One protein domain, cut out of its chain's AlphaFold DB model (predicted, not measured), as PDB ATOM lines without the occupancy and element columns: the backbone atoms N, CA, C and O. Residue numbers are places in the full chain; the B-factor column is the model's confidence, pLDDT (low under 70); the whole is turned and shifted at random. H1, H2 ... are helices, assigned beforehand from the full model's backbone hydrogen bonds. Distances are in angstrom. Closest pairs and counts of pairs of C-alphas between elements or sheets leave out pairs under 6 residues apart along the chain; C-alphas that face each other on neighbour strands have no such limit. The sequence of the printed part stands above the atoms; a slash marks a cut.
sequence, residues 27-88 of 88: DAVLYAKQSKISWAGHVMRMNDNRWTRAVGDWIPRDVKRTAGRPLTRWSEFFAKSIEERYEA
ATOM      1  N   ASP A  27      -6.818   5.309  64.242       89.31
ATOM      2  CA  ASP A  27      -5.693   5.529  63.345       89.31
ATOM      3  C   ASP A  27      -6.139   6.352  62.126       89.31
ATOM      4  O   ASP A  27      -7.108   6.009  61.443       89.31
ATOM      5  N   ALA A  28      -5.444   7.461  61.878       90.75
ATOM      6  CA  ALA A  28      -5.829   8.422  60.852       90.75
ATOM      7  C   ALA A  28      -5.741   7.832  59.438       90.75
ATOM      8  O   ALA A  28      -6.570   8.162  58.589       90.75
ATOM      9  N   VAL A  29      -4.780   6.938  59.184       91.62
ATOM     10  CA  VAL A  29      -4.596   6.306  57.872       91.62
ATOM     11  C   VAL A  29      -5.718   5.308  57.622       91.62
ATOM     12  O   VAL A  29      -6.345   5.338  56.560       91.62
ATOM     13  N   LEU A  30      -6.029   4.470  58.616       90.44
ATOM     14  CA  LEU A  30      -7.161   3.544  58.532       90.44
ATOM     15  C   LEU A  30      -8.481   4.297  58.351       90.44
ATOM     16  O   LEU A  30      -9.279   3.938  57.483       90.44
ATOM     17  N   TYR A  31      -8.693   5.370  59.113       92.06
ATOM     18  CA  TYR A  31      -9.893   6.192  58.999       92.06
ATOM     19  C   TYR A  31     -10.011   6.850  57.619       92.06
ATOM     20  O   TYR A  31     -11.067   6.770  56.994       92.06
ATOM     21  N   ALA A  32      -8.935   7.445  57.096       94.19
ATOM     22  CA  ALA A  32      -8.932   8.048  55.765       94.19
ATOM     23  C   ALA A  32      -9.238   7.014  54.668       94.19
ATOM     24  O   ALA A  32     -10.055   7.276  53.780       94.19
ATOM     25  N   LYS A  33      -8.642   5.814  54.756       90.75
ATOM     26  CA  LYS A  33      -8.913   4.704  53.830       90.75
ATOM     27  C   LYS A  33     -10.390   4.300  53.867       90.75
ATOM     28  O   LYS A  33     -11.028   4.235  52.817       90.75
ATOM     29  N   GLN A  34     -10.949   4.077  55.058       89.94
ATOM     30  CA  GLN A  34     -12.357   3.694  55.226       89.94
ATOM     31  C   GLN A  34     -13.318   4.781  54.736       89.94
ATOM     32  O   GLN A  34     -14.300   4.472  54.057       89.94
ATOM     33  N   SER A  35     -13.033   6.047  55.036       92.44
ATOM     34  CA  SER A  35     -13.829   7.189  54.581       92.44
ATOM     35  C   SER A  35     -13.825   7.310  53.057       92.44
ATOM     36  O   SER A  35     -14.889   7.475  52.460       92.44
ATOM     37  N   LYS A  36     -12.667   7.127  52.406       90.31
ATOM     38  CA  LYS A  36     -12.553   7.130  50.939       90.31
ATOM     39  C   LYS A  36     -13.407   6.036  50.292       90.31
ATOM     40  O   LYS A  36     -14.148   6.322  49.354       90.31
ATOM     41  N   ILE A  37     -13.329   4.806  50.803       89.69
ATOM     42  CA  ILE A  37     -14.117   3.671  50.291       89.69
ATOM     43  C   ILE A  37     -15.614   3.906  50.525       89.69
ATOM     44  O   ILE A  37     -16.427   3.663  49.638       89.69
ATOM     45  N   SER A  38     -15.988   4.425  51.698       91.44
ATOM     46  CA  SER A  38     -17.394   4.680  52.041       91.44
ATOM     47  C   SER A  38     -18.009   5.761  51.149       91.44
ATOM     48  O   SER A  38     -19.129   5.595  50.669       91.44
ATOM     49  N   TRP A  39     -17.261   6.835  50.873       91.75
ATOM     50  CA  TRP A  39     -17.674   7.878  49.936       91.75
ATOM     51  C   TRP A  39     -17.805   7.341  48.506       91.75
ATOM     52  O   TRP A  39     -18.832   7.559  47.869       91.75
ATOM     53  N   ALA A  40     -16.820   6.576  48.024       89.12
ATOM     54  CA  ALA A  40     -16.873   5.981  46.688       89.12
ATOM     55  C   ALA A  40     -18.074   5.033  46.532       89.12
ATOM     56  O   ALA A  40     -18.826   5.143  45.564       89.12
ATOM     57  N   GLY A  41     -18.327   4.172  47.522       88.56
ATOM     58  CA  GLY A  41     -19.500   3.298  47.529       88.56
ATOM     59  C   GLY A  41     -20.826   4.068  47.562       88.56
ATOM     60  O   GLY A  41     -21.801   3.635  46.955       88.56
ATOM     61  N   HIS A  42     -20.877   5.224  48.232       89.25
ATOM     62  CA  HIS A  42     -22.051   6.096  48.193       89.25
ATOM     63  C   HIS A  42     -22.275   6.679  46.793       89.25
ATOM     64  O   HIS A  42     -23.387   6.565  46.283       89.25
ATOM     65  N   VAL A  43     -21.229   7.214  46.151       88.62
ATOM     66  CA  VAL A  43     -21.288   7.735  44.771       88.62
ATOM     67  C   VAL A  43     -21.743   6.656  43.785       88.62
ATOM     68  O   VAL A  43     -22.591   6.925  42.943       88.62
ATOM     69  N   MET A  44     -21.246   5.423  43.909       84.56
ATOM     70  CA  MET A  44     -21.625   4.320  43.013       84.56
ATOM     71  C   MET A  44     -23.099   3.903  43.140       84.56
ATOM     72  O   MET A  44     -23.680   3.426  42.168       84.56
ATOM     73  N   ARG A  45     -23.720   4.088  44.315       87.81
ATOM     74  CA  ARG A  45     -25.152   3.813  44.535       87.81
ATOM     75  C   ARG A  45     -26.071   4.946  44.070       87.81
ATOM     76  O   ARG A  45     -27.272   4.723  43.948       87.81
ATOM     77  N   MET A  46     -25.546   6.149  43.831       87.81
ATOM     78  CA  MET A  46     -26.347   7.260  43.313       87.81
ATOM     79  C   MET A  46     -26.738   6.992  41.863       87.81
ATOM     80  O   MET A  46     -25.884   6.667  41.043       87.81
ATOM     81  N   ASN A  47     -28.018   7.161  41.530       79.25
ATOM     82  CA  ASN A  47     -28.530   6.996  40.167       79.25
ATOM     83  C   ASN A  47     -28.683   8.334  39.429       79.25
ATOM     84  O   ASN A  47     -29.679   8.565  38.748       79.25
ATOM     85  N   ASP A  48     -27.722   9.240  39.604       78.50
ATOM     86  CA  ASP A  48     -27.680  10.505  38.882       78.50
ATOM     87  C   ASP A  48     -26.570  10.519  37.823       78.50
ATOM     88  O   ASP A  48     -25.554   9.828  37.924       78.50
ATOM     89  N   ASN A  49     -26.760  11.327  36.777       81.12
ATOM     90  CA  ASN A  49     -25.802  11.493  35.676       81.12
ATOM     91  C   ASN A  49     -24.586  12.350  36.087       81.12
ATOM     92  O   ASN A  49     -24.081  13.158  35.305       81.12
ATOM     93  N   ARG A  50     -24.110  12.226  37.333       84.81
ATOM     94  CA  ARG A  50     -22.949  12.981  37.809       84.81
ATOM     95  C   ARG A  50     -21.682  12.507  37.117       84.81
ATOM     96  O   ARG A  50     -21.383  11.315  37.042       84.81
ATOM     97  N   TRP A  51     -20.862  13.481  36.742       88.69
ATOM     98  CA  TRP A  51     -19.533  13.257  36.183       88.69
ATOM     99  C   TRP A  51     -18.656  12.359  37.073       88.69
ATOM    100  O   TRP A  51     -17.889  11.558  36.555       88.69
ATOM    101  N   THR A  52     -18.807  12.414  38.402       88.25
ATOM    102  CA  THR A  52     -18.052  11.569  39.342       88.25
ATOM    103  C   THR A  52     -18.291  10.073  39.114       88.25
ATOM    104  O   THR A  52     -17.342   9.292  39.161       88.25
ATOM    105  N   ARG A  53     -19.535   9.668  38.819       86.75
ATOM    106  CA  ARG A  53     -19.865   8.276  38.485       86.75
ATOM    107  C   ARG A  53     -19.304   7.901  37.115       86.75
ATOM    108  O   ARG A  53     -18.652   6.871  36.988       86.75
ATOM    109  N   ALA A  54     -19.462   8.786  36.129       87.75
ATOM    110  CA  ALA A  54     -18.910   8.585  34.790       87.75
ATOM    111  C   ALA A  54     -17.383   8.388  34.810       87.75
ATOM    112  O   ALA A  54     -16.879   7.504  34.128       87.75
ATOM    113  N   VAL A  55     -16.651   9.152  35.630       87.44
ATOM    114  CA  VAL A  55     -15.200   8.993  35.830       87.44
ATOM    115  C   VAL A  55     -14.862   7.658  36.499       87.44
ATOM    116  O   VAL A  55     -13.867   7.032  36.139       87.44
ATOM    117  N   GLY A  56     -15.682   7.202  37.449       84.75
ATOM    118  CA  GLY A  56     -15.508   5.901  38.102       84.75
ATOM    119  C   GLY A  56     -15.613   4.721  37.129       84.75
ATOM    120  O   GLY A  56     -14.818   3.782  37.207       84.75
ATOM    121  N   ASP A  57     -16.550   4.806  36.186       85.75
ATOM    122  CA  ASP A  57     -16.809   3.773  35.177       85.75
ATOM    123  C   ASP A  57     -15.993   3.951  33.884       85.75
ATOM    124  O   ASP A  57     -16.022   3.092  32.993       85.75
ATOM    125  N   TRP A  58     -15.254   5.058  33.772       85.75
ATOM    126  CA  TRP A  58     -14.523   5.413  32.566       85.75
ATOM    127  C   TRP A  58     -13.405   4.413  32.258       85.75
ATOM    128  O   TRP A  58     -12.559   4.093  33.096       85.75
ATOM    129  N   ILE A  59     -13.382   3.960  31.004       79.00
ATOM    130  CA  ILE A  59     -12.320   3.135  30.437       79.00
ATOM    131  C   ILE A  59     -11.531   3.985  29.434       79.00
ATOM    132  O   ILE A  59     -12.132   4.493  28.481       79.00
ATOM    133  N   PRO A  60     -10.195   4.082  29.562       71.62
ATOM    134  CA  PRO A  60      -9.354   4.652  28.515       71.62
ATOM    135  C   PRO A  60      -9.398   3.740  27.280       71.62
ATOM    136  O   PRO A  60      -8.892   2.620  27.330       71.62
ATOM    137  N   ARG A  61     -10.032   4.189  26.189       71.31
ATOM    138  CA  ARG A  61     -10.222   3.370  24.974       71.31
ATOM    139  C   ARG A  61      -8.989   3.339  24.066       71.31
ATOM    140  O   ARG A  61      -8.737   2.321  23.435       71.31
ATOM    141  N   ASP A  62      -8.187   4.401  24.078       72.38
ATOM    142  CA  ASP A  62      -7.087   4.591  23.117       72.38
ATOM    143  C   ASP A  62      -5.703   4.203  23.665       72.38
ATOM    144  O   ASP A  62      -4.672   4.520  23.075       72.38
ATOM    145  N   VAL A  63      -5.649   3.510  24.809       72.88
ATOM    146  CA  VAL A  63      -4.387   3.160  25.479       72.88
ATOM    147  C   VAL A  63      -4.209   1.645  25.522       72.88
ATOM    148  O   VAL A  63      -4.865   0.951  26.301       72.88
ATOM    149  N   LYS A  64      -3.261   1.120  24.736       72.25
ATOM    150  CA  LYS A  64      -2.797  -0.270  24.870       72.25
ATOM    151  C   LYS A  64      -1.994  -0.400  26.168       72.25
ATOM    152  O   LYS A  64      -0.921   0.188  26.290       72.25
ATOM    153  N   ARG A  65      -2.508  -1.139  27.156       69.19
ATOM    154  CA  ARG A  65      -1.782  -1.392  28.412       69.19
ATOM    155  C   ARG A  65      -0.743  -2.497  28.249       69.19
ATOM    156  O   ARG A  65      -0.942  -3.445  27.497       69.19
ATOM    157  N   THR A  66       0.362  -2.365  28.979       76.12
ATOM    158  CA  THR A  66       1.414  -3.383  29.077       76.12
ATOM    159  C   THR A  66       0.843  -4.697  29.614       76.12
ATOM    160  O   THR A  66      -0.016  -4.685  30.502       76.12
ATOM    161  N   ALA A  67       1.346  -5.826  29.104       73.94
ATOM    162  CA  ALA A  67       1.013  -7.155  29.609       73.94
ATOM    163  C   ALA A  67       1.147  -7.206  31.147       73.94
ATOM    164  O   ALA A  67       2.120  -6.704  31.710       73.94
ATOM    165  N   GLY A  68       0.134  -7.753  31.826       75.50
ATOM    166  CA  GLY A  68       0.063  -7.820  33.292       75.50
ATOM    167  C   GLY A  68      -0.678  -6.665  33.980       75.50
ATOM    168  O   GLY A  68      -0.966  -6.767  35.170       75.50
ATOM    169  N   ARG A  69      -1.049  -5.589  33.268       70.88
ATOM    170  CA  ARG A  69      -1.938  -4.538  33.800       70.88
ATOM    171  C   ARG A  69      -3.326  -4.629  33.163       70.88
ATOM    172  O   ARG A  69      -3.524  -4.050  32.092       70.88
ATOM    173  N   PRO A  70      -4.288  -5.319  33.803       69.19
ATOM    174  CA  PRO A  70      -5.646  -5.387  33.289       69.19
ATOM    175  C   PRO A  70      -6.265  -3.990  33.141       69.19
ATOM    176  O   PRO A  70      -5.867  -3.002  33.774       69.19
ATOM    177  N   LEU A  71      -7.247  -3.899  32.250       68.62
ATOM    178  CA  LEU A  71      -8.004  -2.682  31.988       68.62
ATOM    179  C   LEU A  71      -9.038  -2.452  33.105       68.62
ATOM    180  O   LEU A  71     -10.234  -2.440  32.857       68.62
ATOM    181  N   THR A  72      -8.578  -2.330  34.351       74.62
ATOM    182  CA  THR A  72      -9.463  -2.239  35.518       74.62
ATOM    183  C   THR A  72     -10.050  -0.839  35.639       74.62
ATOM    184  O   THR A  72      -9.308   0.154  35.583       74.62
ATOM    185  N   ARG A  73     -11.374  -0.760  35.804       82.94
ATOM    186  CA  ARG A  73     -12.083   0.494  36.104       82.94
ATOM    187  C   ARG A  73     -11.841   0.918  37.551       82.94
ATOM    188  O   ARG A  73     -11.581   0.089  38.424       82.94
ATOM    189  N   TRP A  74     -12.004   2.205  37.845       84.31
ATOM    190  CA  TRP A  74     -12.009   2.659  39.238       84.31
ATOM    191  C   TRP A  74     -13.166   2.035  40.026       84.31
ATOM    192  O   TRP A  74     -12.971   1.663  41.182       84.31
ATOM    193  N   SER A  75     -14.333   1.847  39.406       85.00
ATOM    194  CA  SER A  75     -15.471   1.153  40.021       85.00
ATOM    195  C   SER A  75     -15.161  -0.294  40.411       85.00
ATOM    196  O   SER A  75     -15.556  -0.724  41.490       85.00
ATOM    197  N   GLU A  76     -14.389  -1.023  39.606       87.25
ATOM    198  CA  GLU A  76     -13.961  -2.396  39.915       87.25
ATOM    199  C   GLU A  76     -12.982  -2.436  41.097       87.25
ATOM    200  O   GLU A  76     -13.102  -3.290  41.976       87.25
ATOM    201  N   PHE A  77     -12.055  -1.473  41.176       85.44
ATOM    202  CA  PHE A  77     -11.194  -1.315  42.353       85.44
ATOM    203  C   PHE A  77     -12.019  -1.060  43.621       85.44
ATOM    204  O   PHE A  77     -11.770  -1.675  44.660       85.44
ATOM    205  N   PHE A  78     -13.009  -0.167  43.544       85.00
ATOM    206  CA  PHE A  78     -13.866   0.131  44.687       85.00
ATOM    207  C   PHE A  78     -14.722  -1.068  45.087       85.00
ATOM    208  O   PHE A  78     -14.779  -1.366  46.277       85.00
ATOM    209  N   ALA A  79     -15.312  -1.782  44.126       85.94
ATOM    210  CA  ALA A  79     -16.083  -2.997  44.379       85.94
ATOM    211  C   ALA A  79     -15.251  -4.033  45.145       85.94
ATOM    212  O   ALA A  79     -15.660  -4.461  46.222       85.94
ATOM    213  N   LYS A  80     -14.029  -4.312  44.674       87.50
ATOM    214  CA  LYS A  80     -13.098  -5.209  45.364       87.50
ATOM    215  C   LYS A  80     -12.763  -4.724  46.779       87.50
ATOM    216  O   LYS A  80     -12.802  -5.495  47.727       87.50
ATOM    217  N   SER A  81     -12.480  -3.431  46.945       84.44
ATOM    218  CA  SER A  81     -12.153  -2.865  48.263       84.44
ATOM    219  C   SER A  81     -13.324  -2.883  49.257       84.44
ATOM    220  O   SER A  81     -13.111  -2.821  50.466       84.44
ATOM    221  N   ILE A  82     -14.561  -2.911  48.750       83.44
ATOM    222  CA  ILE A  82     -15.778  -3.031  49.554       83.44
ATOM    223  C   ILE A  82     -15.982  -4.493  49.953       83.44
ATOM    224  O   ILE A  82     -16.264  -4.748  51.116       83.44
ATOM    225  N   GLU A  83     -15.796  -5.433  49.028       84.38
ATOM    226  CA  GLU A  83     -15.849  -6.876  49.294       84.38
ATOM    227  C   GLU A  83     -14.816  -7.287  50.357       84.38
ATOM    228  O   GLU A  83     -15.182  -7.827  51.395       84.38
ATOM    229  N   GLU A  84     -13.557  -6.866  50.197       83.00
ATOM    230  CA  GLU A  84     -12.486  -7.071  51.188       83.00
ATOM    231  C   GLU A  84     -12.809  -6.490  52.579       83.00
ATOM    232  O   GLU A  84     -12.228  -6.917  53.573       83.00
ATOM    233  N   ARG A  85     -13.700  -5.493  52.672       75.69
ATOM    234  CA  ARG A  85     -14.137  -4.918  53.953       75.69
ATOM    235  C   ARG A  85     -15.194  -5.778  54.651       75.69
ATOM    236  O   ARG A  85     -15.311  -5.661  55.864       75.69
ATOM    237  N   TYR A  86     -15.991  -6.549  53.913       70.81
ATOM    238  CA  TYR A  86     -17.015  -7.432  54.487       70.81
ATOM    239  C   TYR A  86     -16.447  -8.793  54.908       70.81
ATOM    240  O   TYR A  86     -16.976  -9.396  55.834       70.81
ATOM    241  N   GLU A  87     -15.359  -9.234  54.273       65.94
ATOM    242  CA  GLU A  87     -14.638 -10.479  54.593       65.94
ATOM    243  C   GLU A  87     -13.646 -10.345  55.774       65.94
ATOM    244  O   GLU A  87     -13.000 -11.323  56.152       65.94
ATOM    245  N   ALA A  88     -13.488  -9.139  56.337       57.94
ATOM    246  CA  ALA A  88     -12.545  -8.807  57.415       57.94
ATOM    247  C   ALA A  88     -13.260  -8.468  58.728       57.94
ATOM    248  O   ALA A  88     -12.735  -8.866  59.794       57.94
TER     249      ALA A  88
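AT A GLANCE: This is residues 27 to 88 of the 88 residues of an uncharacterized protein of Angiostrongylus costaricensis (UniProt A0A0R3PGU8). Two helices, the long H1 and the shorter H3, meet at a steep angle along residues 37 to 44 of H1, while the start of H1 sticks out free; the short H2 packs on residues 74 to 75 of H3. A long loop, residues 58 to 73, swings away from H2 and back to H3, and its residues 64 to 70 stick out. The printed part has 62 residues with three named helices, in the order H1, H2, H3, and no named strand; the class is all helix. It is loose, with a radius of gyration of the C-alphas of 13.7 A, and spans 39 by 31 by 21 A.

HOW THE PARTS SIT: H1, residues 28 to 45, touches H3, residues 74 to 86, with its residues 37 to 44 alone. Their closest C-alphas, those of Ile 37 and Phe 78, are 6.6 A apart. They run opposite ways at a steep tilt of 63 degrees. H2, residues 51 to 57, touches residues 74 to 75 of H3 alone, and the two lines are about perpendicular at 75 degrees. The closest C-alphas there, those of Gly 56 and Trp 74, are 4.9 A apart. H1 and H2 only just touch, with 3 pairs of C-alphas within 8 A, and only at the corner by their link; the closest C-alphas are those of Met 44 and Arg 53, 6.3 A apart. In H1 and H2 every O i to N i+4 pair is within hydrogen-bond range; in H3, 8 of 9 are.

IN THESE COORDINATES: H1 begins with C-alpha 28 at (-5.829, 8.422, 60.852) and is 25.7 A long. H2 is 9.9 A long. H3 is 19.0 A long and ends with C-alpha 86 at (-17.015, -7.432, 54.487).

THE WHOLE: The C-alphas farthest apart are those of Asp 27 and Asp 62, 40.3 A. The printed part has no cut. The link from H1 to H2 is tight, with 5 residues, and that from H2 to H3 is long, with 16. The mean pLDDT of the printed part is 82.7; residues 65, 70 to 71 and 87 to 88 are under 70.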